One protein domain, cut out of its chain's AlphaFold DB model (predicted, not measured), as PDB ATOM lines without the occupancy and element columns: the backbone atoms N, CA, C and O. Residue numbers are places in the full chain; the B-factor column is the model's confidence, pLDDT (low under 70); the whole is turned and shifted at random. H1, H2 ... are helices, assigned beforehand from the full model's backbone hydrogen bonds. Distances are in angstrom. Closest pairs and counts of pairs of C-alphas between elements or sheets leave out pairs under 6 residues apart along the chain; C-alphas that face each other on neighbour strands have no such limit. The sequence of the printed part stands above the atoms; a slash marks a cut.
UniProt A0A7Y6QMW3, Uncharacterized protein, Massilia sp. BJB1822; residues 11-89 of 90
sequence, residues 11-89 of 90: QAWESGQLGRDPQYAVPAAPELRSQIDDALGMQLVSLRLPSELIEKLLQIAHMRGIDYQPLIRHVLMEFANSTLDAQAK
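What this domain is: This is residues 11 to 89 of the 90 residues of an uncharacterized protein of Massilia sp. BJB1822 (UniProt A0A7Y6QMW3). A loose, open arm with the helices H1 and H2 strung along it leads to a corner made by H3 and the longest helix, H4, whose residues 73 to 87 stick out. The printed part has 79 residues, with four named helices in the order H1, H2, H3, H4 and no named strand: all helix. It is extended, with a radius of gyration of the C-alphas of 18.3 A, spanning 52 by 29 by 26 A.

How they stand to each other: H1, residues 11 to 14, touches no helix. H2, residues 30 to 39, touches no helix. H3, residues 51 to 64, touches H4, residues 68 to 87, through residues 57 to 61 and 68 to 72 alone. Their closest C-alphas, of Ala 61 and Tyr 68, are 5.5 A apart, and their lines are about perpendicular at 84 degrees. In H2, H3 and H4 every O i to N i+4 pair is within hydrogen-bond range; H1 is too short for one.

Where its parts are: H1 begins at C-alpha 11 (44.363, 59.584, 2.443). H2 measures 14.3 A, H3 20.1 A and H4 28.9 A, ending at C-alpha 87 (35.210, 18.508, -29.491).

The domain as a whole: The farthest C-alphas, of Ala 12 and Lys 89, are 53.8 A apart. The printed part has no cut. The links H1 to H2 and H2 to H3 are long. Residues 87 to 89 have pLDDT under 70.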
ATOM      1  N   GLN A  11      43.286  60.247   1.705       94.06
ATOM      2  CA  GLN A  11      44.363  59.584   2.443       94.06
ATOM      3  C   GLN A  11      43.860  58.667   3.573       94.06
ATOM      4  O   GLN A  11      44.458  57.618   3.819       94.06
ATOM      5  N   ALA A  12      42.753  59.015   4.237       92.12
ATOM      6  CA  ALA A  12      42.134  58.157   5.248       92.12
ATOM      7  C   ALA A  12      41.517  56.880   4.636       92.12
ATOM      8  O   ALA A  12      41.561  55.824   5.266       92.12
ATOM      9  N   TRP A  13      41.006  56.944   3.400       91.38
ATOM     10  CA  TRP A  13      40.549  55.765   2.650       91.38
ATOM     11  C   TRP A  13      41.716  54.903   2.159       91.38
ATOM     12  O   TRP A  13      41.726  53.698   2.397       91.38
ATOM     13  N   GLU A  14      42.738  55.512   1.547       93.06
ATOM     14  CA  GLU A  14      43.901  54.798   0.990       93.06
ATOM     15  C   GLU A  14      44.738  54.096   2.070       93.06
ATOM     16  O   GLU A  14      45.157  52.945   1.919       93.06
ATOM     17  N   SER A  15      44.941  54.760   3.213       93.38
ATOM     18  CA  SER A  15      45.596  54.136   4.370       93.38
ATOM     19  C   SER A  15      44.759  53.009   4.986       93.38
ATOM     20  O   SER A  15      45.295  52.167   5.710       93.38
ATOM     21  N   GLY A  16      43.458  52.959   4.683       89.56
ATOM     22  CA  GLY A  16      42.504  52.028   5.267       89.56
ATOM     23  C   GLY A  16      42.086  52.385   6.690       89.56
ATOM     24  O   GLY A  16      41.526  51.535   7.377       89.56
ATOM     25  N   GLN A  17      42.354  53.615   7.140       90.56
ATOM     26  CA  GLN A  17      41.812  54.139   8.393       90.56
ATOM     27  C   GLN A  17      40.276  54.216   8.328       90.56
ATOM     28  O   GLN A  17      39.602  53.975   9.326       90.56
ATOM     29  N   LEU A  18      39.726  54.488   7.139       90.06
ATOM     30  CA  LEU A  18      38.315  54.306   6.798       90.06
ATOM     31  C   LEU A  18      38.111  53.008   6.000       90.06
ATOM     32  O   LEU A  18      38.955  52.610   5.199       90.06
ATOM     33  N   GLY A  19      36.967  52.350   6.204       87.88
ATOM     34  CA  GLY A  19      36.499  51.235   5.371       87.88
ATOM     35  C   GLY A  19      37.088  49.849   5.664       87.88
ATOM     36  O   GLY A  19      36.517  48.867   5.199       87.88
ATOM     37  N   ARG A  20      38.180  49.728   6.436       91.75
ATOM     38  CA  ARG A  20      38.767  48.414   6.796       91.75
ATOM     39  C   ARG A  20      38.332  47.856   8.142       91.75
ATOM     40  O   ARG A  20      38.677  46.721   8.459       91.75
ATOM     41  N   ASP A  21      37.618  48.634   8.940       90.12
ATOM     42  CA  ASP A  21      37.187  48.186  10.254       90.12
ATOM     43  C   ASP A  21      35.922  47.307  10.135       90.12
ATOM     44  O   ASP A  21      34.856  47.804   9.745       90.12
ATOM     45  N   PRO A  22      36.022  46.002  10.455       88.88
ATOM     46  CA  PRO A  22      34.938  45.049  10.266       88.88
ATOM     47  C   PRO A  22      33.723  45.333  11.154       88.88
ATOM     48  O   PRO A  22      32.641  44.850  10.835       88.88
ATOM     49  N   GLN A  23      33.851  46.128  12.226       90.81
ATOM     50  CA  GLN A  23      32.706  46.476  13.076       90.81
ATOM     51  C   GLN A  23      31.653  47.322  12.339       90.81
ATOM     52  O   GLN A  23      30.492  47.348  12.743       90.81
ATOM     53  N   TYR A  24      32.054  48.003  11.259       88.94
ATOM     54  CA  TYR A  24      31.166  48.793  10.403       88.94
ATOM     55  C   TYR A  24      30.756  48.049   9.123       88.94
ATOM     56  O   TYR A  24      29.997  48.590   8.319       88.94
ATOM     57  N   ALA A  25      31.247  46.825   8.912       90.56
ATOM     58  CA  ALA A  25      30.853  46.000   7.780       90.56
ATOM     59  C   ALA A  25      29.495  45.340   8.054       90.56
ATOM     60  O   ALA A  25      29.274  44.748   9.111       90.56
ATOM     61  N   VAL A  26      28.593  45.403   7.075       90.25
ATOM     62  CA  VAL A  26      27.293  44.725   7.126       90.25
ATOM     63  C   VAL A  26      27.116  43.828   5.905       90.25
ATOM     64  O   VAL A  26      27.604  44.166   4.823       90.25
ATOM     65  N   PRO A  27      26.417  42.685   6.040       89.19
ATOM     66  CA  PRO A  27      26.019  41.894   4.887       89.19
ATOM     67  C   PRO A  27      25.229  42.750   3.892       89.19
ATOM     68  O   PRO A  27      24.360  43.528   4.285       89.19
ATOM     69  N   ALA A  28      25.519  42.585   2.602       89.94
ATOM     70  CA  ALA A  28      24.731  43.209   1.549       89.94
ATOM     71  C   ALA A  28      23.269  42.740   1.618       89.94
ATOM     72  O   ALA A  28      22.992  41.585   1.958       89.94
ATOM     73  N   ALA A  29      22.346  43.629   1.244       94.88
ATOM     74  CA  ALA A  29      20.944  43.265   1.084       94.88
ATOM     75  C   ALA A  29      20.802  42.129   0.045       94.88
ATOM     76  O   ALA A  29      21.567  42.105  -0.930       94.88
ATOM     77  N   PRO A  30      19.849  41.198   0.220       92.06
ATOM     78  CA  PRO A  30      19.644  40.085  -0.708       92.06
ATOM     79  C   PRO A  30      19.492  40.526  -2.169       92.06
ATOM     80  O   PRO A  30      20.037  39.888  -3.069       92.06
ATOM     81  N   GLU A  31      18.820  41.651  -2.402       94.62
ATOM     82  CA  GLU A  31      18.570  42.212  -3.731       94.62
ATOM     83  C   GLU A  31      19.870  42.670  -4.393       94.62
ATOM     84  O   GLU A  31      20.108  42.373  -5.561       94.62
ATOM     85  N   LEU A  32      20.743  43.342  -3.635       93.81
ATOM     86  CA  LEU A  32      22.051  43.768  -4.134       93.81
ATOM     87  C   LEU A  32      22.925  42.556  -4.469       93.81
ATOM     88  O   LEU A  32      23.633  42.563  -5.471       93.81
ATOM     89  N   ARG A  33      22.855  41.493  -3.661       89.31
ATOM     90  CA  ARG A  33      23.583  40.254  -3.941       89.31
ATOM     91  C   ARG A  33      23.111  39.596  -5.238       89.31
ATOM     92  O   ARG A  33      23.955  39.223  -6.042       89.31
ATOM     93  N   SER A  34      21.797  39.534  -5.468       90.62
ATOM     94  CA  SER A  34      21.236  39.036  -6.732       90.62
ATOM     95  C   SER A  34      21.690  39.878  -7.923       90.62
ATOM     96  O   SER A  34      22.123  39.324  -8.921       90.62
ATOM     97  N   GLN A  35      21.662  41.210  -7.807       94.88
ATOM     98  CA  GLN A  35      22.117  42.104  -8.877       94.88
ATOM     99  C   GLN A  35      23.601  41.910  -9.210       94.88
ATOM    100  O   GLN A  35      23.986  42.000 -10.373       94.88
ATOM    101  N   ILE A  36      24.436  41.645  -8.199       93.56
ATOM    102  CA  ILE A  36      25.852  41.319  -8.398       93.56
ATOM    103  C   ILE A  36      25.993  39.981  -9.125       93.56
ATOM    104  O   ILE A  36      26.758  39.901 -10.085       93.56
ATOM    105  N   ASP A  37      25.265  38.948  -8.694       92.19
ATOM    106  CA  ASP A  37      25.299  37.640  -9.349       92.19
ATOM    107  C   ASP A  37      24.848  37.756 -10.819       92.19
ATOM    108  O   ASP A  37      25.566  37.305 -11.711       92.19
ATOM    109  N   ASP A  38      23.752  38.470 -11.093       93.81
ATOM    110  CA  ASP A  38      23.233  38.715 -12.445       93.81
ATOM    111  C   ASP A  38      24.233  39.487 -13.322       93.81
ATOM    112  O   ASP A  38      24.500  39.099 -14.461       93.81
ATOM    113  N   ALA A  39      24.836  40.555 -12.790       96.44
ATOM    114  CA  ALA A  39      25.834  41.349 -13.507       96.44
ATOM    115  C   ALA A  39      27.102  40.546 -13.846       96.44
ATOM    116  O   ALA A  39      27.768  40.835 -14.841       96.44
ATOM    117  N   LEU A  40      27.432  39.538 -13.035       93.88
ATOM    118  CA  LEU A  40      28.558  38.631 -13.254       93.88
ATOM    119  C   LEU A  40      28.175  37.372 -14.051       93.88
ATOM    120  O   LEU A  40      29.046  36.541 -14.309       93.88
ATOM    121  N   GLY A  41      26.902  37.205 -14.431       91.88
ATOM    122  CA  GLY A  41      26.402  35.992 -15.085       91.88
ATOM    123  C   GLY A  41      26.507  34.741 -14.204       91.88
ATOM    124  O   GLY A  41      26.676  33.630 -14.708       91.88
ATOM    125  N   MET A  42      26.467  34.917 -12.885       90.94
ATOM    126  CA  MET A  42      26.557  33.845 -11.902       90.94
ATOM    127  C   MET A  42      25.174  33.286 -11.593       90.94
ATOM    128  O   MET A  42      24.222  34.022 -11.355       90.94
ATOM    129  N   GLN A  43      25.081  31.961 -11.514       89.56
ATOM    130  CA  GLN A  43      23.869  31.277 -11.083       89.56
ATOM    131  C   GLN A  43      24.173  30.391  -9.879       89.56
ATOM    132  O   GLN A  43      25.117  29.594  -9.897       89.56
ATOM    133  N   LEU A  44      23.339  30.485  -8.843       84.56
ATOM    134  CA  LEU A  44      23.392  29.546  -7.732       84.56
ATOM    135  C   LEU A  44      22.963  28.158  -8.218       84.56
ATOM    136  O   LEU A  44      21.840  27.962  -8.681       84.56
ATOM    137  N   VAL A  45      23.850  27.181  -8.068       86.19
ATOM    138  CA  VAL A  45      23.550  25.774  -8.336       86.19
ATOM    139  C   VAL A  45      23.521  24.996  -7.029       86.19
ATOM    140  O   VAL A  45      24.410  25.126  -6.189       86.19
ATOM    141  N   SER A  46      22.490  24.171  -6.860       87.75
ATOM    142  CA  SER A  46      22.403  23.209  -5.764       87.75
ATOM    143  C   SER A  46      22.682  21.819  -6.318       87.75
ATOM    144  O   SER A  46      21.995  21.359  -7.229       87.75
ATOM    145  N   LEU A  47      23.708  21.159  -5.790       89.50
ATOM    146  CA  LEU A  47      24.134  19.833  -6.223       89.50
ATOM    147  C   LEU A  47      24.474  18.967  -5.006       89.50
ATOM    148  O   LEU A  47      24.861  19.481  -3.956       89.50
ATOM    149  N   ARG A  48      24.321  17.646  -5.137       94.19
ATOM    150  CA  ARG A  48      24.714  16.673  -4.107       94.19
ATOM    151  C   ARG A  48      25.997  15.977  -4.545       94.19
ATOM    152  O   ARG A  48      26.063  15.497  -5.672       94.19
ATOM    153  N   LEU A  49      26.978  15.891  -3.650       94.38
ATOM    154  CA  LEU A  49      28.227  15.155  -3.866       94.38
ATOM    155  C   LEU A  49      28.379  14.057  -2.811       94.38
ATOM    156  O   LEU A  49      27.897  14.233  -1.689       94.38
ATOM    157  N   PRO A  50      29.069  12.950  -3.132       97.62
ATOM    158  CA  PRO A  50      29.487  11.978  -2.127       97.62
ATOM    159  C   PRO A  50      30.356  12.636  -1.047       97.62
ATOM    160  O   PRO A  50      31.254  13.411  -1.375       97.62
ATOM    161  N   SER A  51      30.141  12.295   0.227       97.06
ATOM    162  CA  SER A  51      30.883  12.893   1.352       97.06
ATOM    163  C   SER A  51      32.399  12.731   1.216       97.06
ATOM    164  O   SER A  51      33.140  13.691   1.400       97.06
ATOM    165  N   GLU A  52      32.857  11.555   0.781       97.94
ATOM    166  CA  GLU A  52      34.283  11.277   0.564       97.94
ATOM    167  C   GLU A  52      34.909  12.206  -0.495       97.94
ATOM    168  O   GLU A  52      36.068  12.606  -0.389       97.94
ATOM    169  N   LEU A  53      34.141  12.592  -1.521       96.25
ATOM    170  CA  LEU A  53      34.610  13.539  -2.532       96.25
ATOM    171  C   LEU A  53      34.754  14.945  -1.939       96.25
ATOM    172  O   LEU A  53      35.741  15.625  -2.218       96.25
ATOM    173  N   ILE A  54      33.801  15.370  -1.106       95.69
ATOM    174  CA  ILE A  54      33.844  16.674  -0.431       95.69
ATOM    175  C   ILE A  54      35.099  16.771   0.444       95.69
ATOM    176  O   ILE A  54      35.825  17.760   0.365       95.69
ATOM    177  N   GLU A  55      35.401  15.729   1.220       97.31
ATOM    178  CA  GLU A  55      36.592  15.675   2.074       97.31
ATOM    179  C   GLU A  55      37.891  15.793   1.268       97.31
ATOM    180  O   GLU A  55      38.766  16.591   1.610       97.31
ATOM    181  N   LYS A  56      38.005  15.060   0.153       97.31
ATOM    182  CA  LYS A  56      39.171  15.142  -0.741       97.31
ATOM    183  C   LYS A  56      39.330  16.537  -1.345       97.31
ATOM    184  O   LYS A  56      40.436  17.071  -1.388       97.31
ATOM    185  N   LEU A  57      38.233  17.151  -1.787       96.25
ATOM    186  CA  LEU A  57      38.245  18.506  -2.340       96.25
ATOM    187  C   LEU A  57      38.651  19.547  -1.289       96.25
ATOM    188  O   LEU A  57      39.443  20.432  -1.596       96.25
ATOM    189  N   LEU A  58      38.176  19.422  -0.046       96.06
ATOM    190  CA  LEU A  58      38.594  20.290   1.060       96.06
ATOM    191  C   LEU A  58      40.102  20.188   1.331       96.06
ATOM    192  O   LEU A  58      40.764  21.213   1.494       96.06
ATOM    193  N   GLN A  59      40.666  18.977   1.314       97.56
ATOM    194  CA  GLN A  59      42.112  18.775   1.470       97.56
ATOM    195  C   GLN A  59      42.908  19.424   0.328       97.56
ATOM    196  O   GLN A  59      43.908  20.097   0.574       97.56
ATOM    197  N   ILE A  60      42.450  19.276  -0.921       97.12
ATOM    198  CA  ILE A  60      43.082  19.916  -2.086       97.12
ATOM    199  C   ILE A  60      43.018  21.442  -1.975       97.12
ATOM    200  O   ILE A  60      44.011  22.111  -2.258       97.12
ATOM    201  N   ALA A  61      41.877  21.989  -1.557       96.94
ATOM    202  CA  ALA A  61      41.689  23.425  -1.378       96.94
ATOM    203  C   ALA A  61      42.691  23.973  -0.349       96.94
ATOM    204  O   ALA A  61      43.435  24.909  -0.648       96.94
ATOM    205  N   HIS A  62      42.816  23.288   0.794       96.75
ATOM    206  CA  HIS A  62      43.784  23.623   1.836       96.75
ATOM    207  C   HIS A  62      45.231  23.603   1.324       96.75
ATOM    208  O   HIS A  62      45.959  24.575   1.516       96.75
ATOM    209  N   MET A  63      45.637  22.549   0.603       96.75
ATOM    210  CA  MET A  63      46.982  22.465   0.011       96.75
ATOM    211  C   MET A  63      47.267  23.588  -0.996       96.75
ATOM    212  O   MET A  63      48.413  24.005  -1.144       96.75
ATOM    213  N   ARG A  64      46.237  24.081  -1.695       94.94
ATOM    214  CA  ARG A  64      46.338  25.180  -2.669       94.94
ATOM    215  C   ARG A  64      46.186  26.571  -2.039       94.94
ATOM    216  O   ARG A  64      46.315  27.557  -2.757       94.94
ATOM    217  N   GLY A  65      45.907  26.661  -0.736       96.06
ATOM    218  CA  GLY A  65      45.681  27.930  -0.041       96.06
ATOM    219  C   GLY A  65      44.413  28.667  -0.488       96.06
ATOM    220  O   GLY A  65      44.366  29.891  -0.408       96.06
ATOM    221  N   ILE A  66      43.408  27.942  -0.988       96.00
ATOM    222  CA  ILE A  66      42.113  28.496  -1.412       96.00
ATOM    223  C   ILE A  66      40.968  27.792  -0.690       96.00
ATOM    224  O   ILE A  66      41.124  26.683  -0.183       96.00
ATOM    225  N   ASP A  67      39.789  28.404  -0.694       93.25
ATOM    226  CA  ASP A  67      38.584  27.764  -0.173       93.25
ATOM    227  C   ASP A  67      37.986  26.744  -1.156       93.25
ATOM    228  O   ASP A  67      38.248  26.734  -2.364       93.25
ATOM    229  N   TYR A  68      37.101  25.902  -0.625       92.38
ATOM    230  CA  TYR A  68      36.389  24.855  -1.362       92.38
ATOM    231  C   TYR A  68      35.547  25.379  -2.534       92.38
ATOM    232  O   TYR A  68      35.554  24.794  -3.617       92.38
ATOM    233  N   GLN A  69      34.826  26.488  -2.340       90.69
ATOM    234  CA  GLN A  69      33.972  27.065  -3.384       90.69
ATOM    235  C   GLN A  69      34.783  27.560  -4.600       90.69
ATOM    236  O   GLN A  69      34.444  27.166  -5.720       90.69
ATOM    237  N   PRO A  70      35.864  28.356  -4.428       92.88
ATOM    238  CA  PRO A  70      36.789  28.680  -5.512       92.88
ATOM    239  C   PRO A  70      37.345  27.449  -6.231       92.88
ATOM    240  O   PRO A  70      37.359  27.426  -7.462       92.88
ATOM    241  N   LEU A  71      37.752  26.414  -5.481       95.62
ATOM    242  CA  LEU A  71      38.286  25.183  -6.064       95.62
ATOM    243  C   LEU A  71      37.260  24.503  -6.977       95.62
ATOM    244  O   LEU A  71      37.578  24.207  -8.125       95.62
ATOM    245  N   ILE A  72      36.036  24.266  -6.496       94.06
ATOM    246  CA  ILE A  72      35.005  23.590  -7.297       94.06
ATOM    247  C   ILE A  72      34.658  24.385  -8.539       94.06
ATOM    248  O   ILE A  72      34.558  23.803  -9.617       94.06
ATOM    249  N   ARG A  73      34.488  25.705  -8.406       92.00
ATOM    250  CA  ARG A  73      34.204  26.561  -9.559       92.00
ATOM    251  C   ARG A  73      35.288  26.396 -10.621       92.00
ATOM    252  O   ARG A  73      34.964  26.173 -11.782       92.00
ATOM    253  N   HIS A  74      36.554  26.443 -10.212       94.38
ATOM    254  CA  HIS A  74      37.684  26.264 -11.115       94.38
ATOM    255  C   HIS A  74      37.687  24.884 -11.785       94.38
ATOM    256  O   HIS A  74      37.790  24.815 -13.003       94.38
ATOM    257  N   VAL A  75      37.501  23.804 -11.017       94.25
ATOM    258  CA  VAL A  75      37.475  22.428 -11.544       94.25
ATOM    259  C   VAL A  75      36.345  22.235 -12.559       94.25
ATOM    260  O   VAL A  75      36.567  21.660 -13.621       94.25
ATOM    261  N   LEU A  76      35.136  22.731 -12.271       94.12
ATOM    262  CA  LEU A  76      33.998  22.620 -13.190       94.12
ATOM    263  C   LEU A  76      34.219  23.424 -14.479       94.12
ATOM    264  O   LEU A  76      33.896  22.935 -15.560       94.12
ATOM    265  N   MET A  77      34.789  24.628 -14.375       93.25
ATOM    266  CA  MET A  77      35.134  25.448 -15.540       93.25
ATOM    267  C   MET A  77      36.220  24.790 -16.394       93.25
ATOM    268  O   MET A  77      36.077  24.719 -17.611       93.25
ATOM    269  N   GLU A  78      37.290  24.288 -15.774       94.31
ATOM    270  CA  GLU A  78      38.379  23.605 -16.476       94.31
ATOM    271  C   GLU A  78      37.867  22.356 -17.201       94.31
ATOM    272  O   GLU A  78      38.165  22.144 -18.379       94.31
ATOM    273  N   PHE A  79      37.042  21.554 -16.525       94.56
ATOM    274  CA  PHE A  79      36.434  20.370 -17.115       94.56
ATOM    275  C   PHE A  79      35.549  20.718 -18.321       94.56
ATOM    276  O   PHE A  79      35.675  20.092 -19.374       94.56
ATOM    277  N   ALA A  80      34.689  21.734 -18.199       93.94
ATOM    278  CA  ALA A  80      33.826  22.173 -19.294       93.94
ATOM    279  C   ALA A  80      34.640  22.682 -20.494       93.94
ATOM    280  O   ALA A  80      34.407  22.241 -21.620       93.94
ATOM    281  N   ASN A  81      35.626  23.550 -20.248       93.38
ATOM    282  CA  ASN A  81      36.472  24.127 -21.292       93.38
ATOM    283  C   ASN A  81      37.284  23.046 -22.011       93.38
ATOM    284  O   ASN A  81      37.212  22.930 -23.229       93.38
ATOM    285  N   SER A  82      37.998  22.198 -21.267       93.25
ATOM    286  CA  SER A  82      38.825  21.138 -21.859       93.25
ATOM    287  C   SER A  82      38.006  20.125 -22.666       93.25
ATOM    288  O   SER A  82      38.471  19.656 -23.705       93.25
ATOM    289  N   THR A  83      36.778  19.821 -22.236       90.31
ATOM    290  CA  THR A  83      35.887  18.894 -22.948       90.31
ATOM    291  C   THR A  83      35.339  19.512 -24.234       90.31
ATOM    292  O   THR A  83      35.369  18.869 -25.282       90.31
ATOM    293  N   LEU A  84      34.855  20.757 -24.185       87.12
ATOM    294  CA  LEU A  84      34.283  21.429 -25.357       87.12
ATOM    295  C   LEU A  84      35.357  21.811 -26.386       87.12
ATOM    296  O   LEU A  84      35.156  21.604 -27.583       87.12
ATOM    297  N   ASP A  85      36.524  22.276 -25.938       82.62
ATOM    298  CA  ASP A  85      37.648  22.616 -26.817       82.62
ATOM    299  C   ASP A  85      38.202  21.388 -27.552       82.62
ATOM    300  O   ASP A  85      38.672  21.499 -28.687       82.62
ATOM    301  N   ALA A  86      38.150  20.210 -26.922       72.31
ATOM    302  CA  ALA A  86      38.526  18.952 -27.557       72.31
ATOM    303  C   ALA A  86      37.529  18.533 -28.651       72.31
ATOM    304  O   ALA A  86      37.951  17.993 -29.670       72.31
ATOM    305  N   GLN A  87      36.231  18.813 -28.482       63.31
ATOM    306  CA  GLN A  87      35.210  18.508 -29.491       63.31
ATOM    307  C   GLN A  87      35.204  19.484 -30.671       63.31
ATOM    308  O   GLN A  87      34.871  19.085 -31.776       63.31
ATOM    309  N   ALA A  88      35.611  20.740 -30.474       63.75
ATOM    310  CA  ALA A  88      35.710  21.721 -31.559       63.75
ATOM    311  C   ALA A  88      36.903  21.485 -32.511       63.75
ATOM    312  O   ALA A  88      36.993  22.123 -33.560       63.75
ATOM    313  N   LYS A  89      37.844  20.608 -32.135       58.50
ATOM    314  CA  LYS A  89      39.065  20.296 -32.898       58.50
ATOM    315  C   LYS A  89      39.030  18.931 -33.602       58.50
ATOM    316  O   LYS A  89      40.027  18.583 -34.236       58.50
TER     317      LYS A  89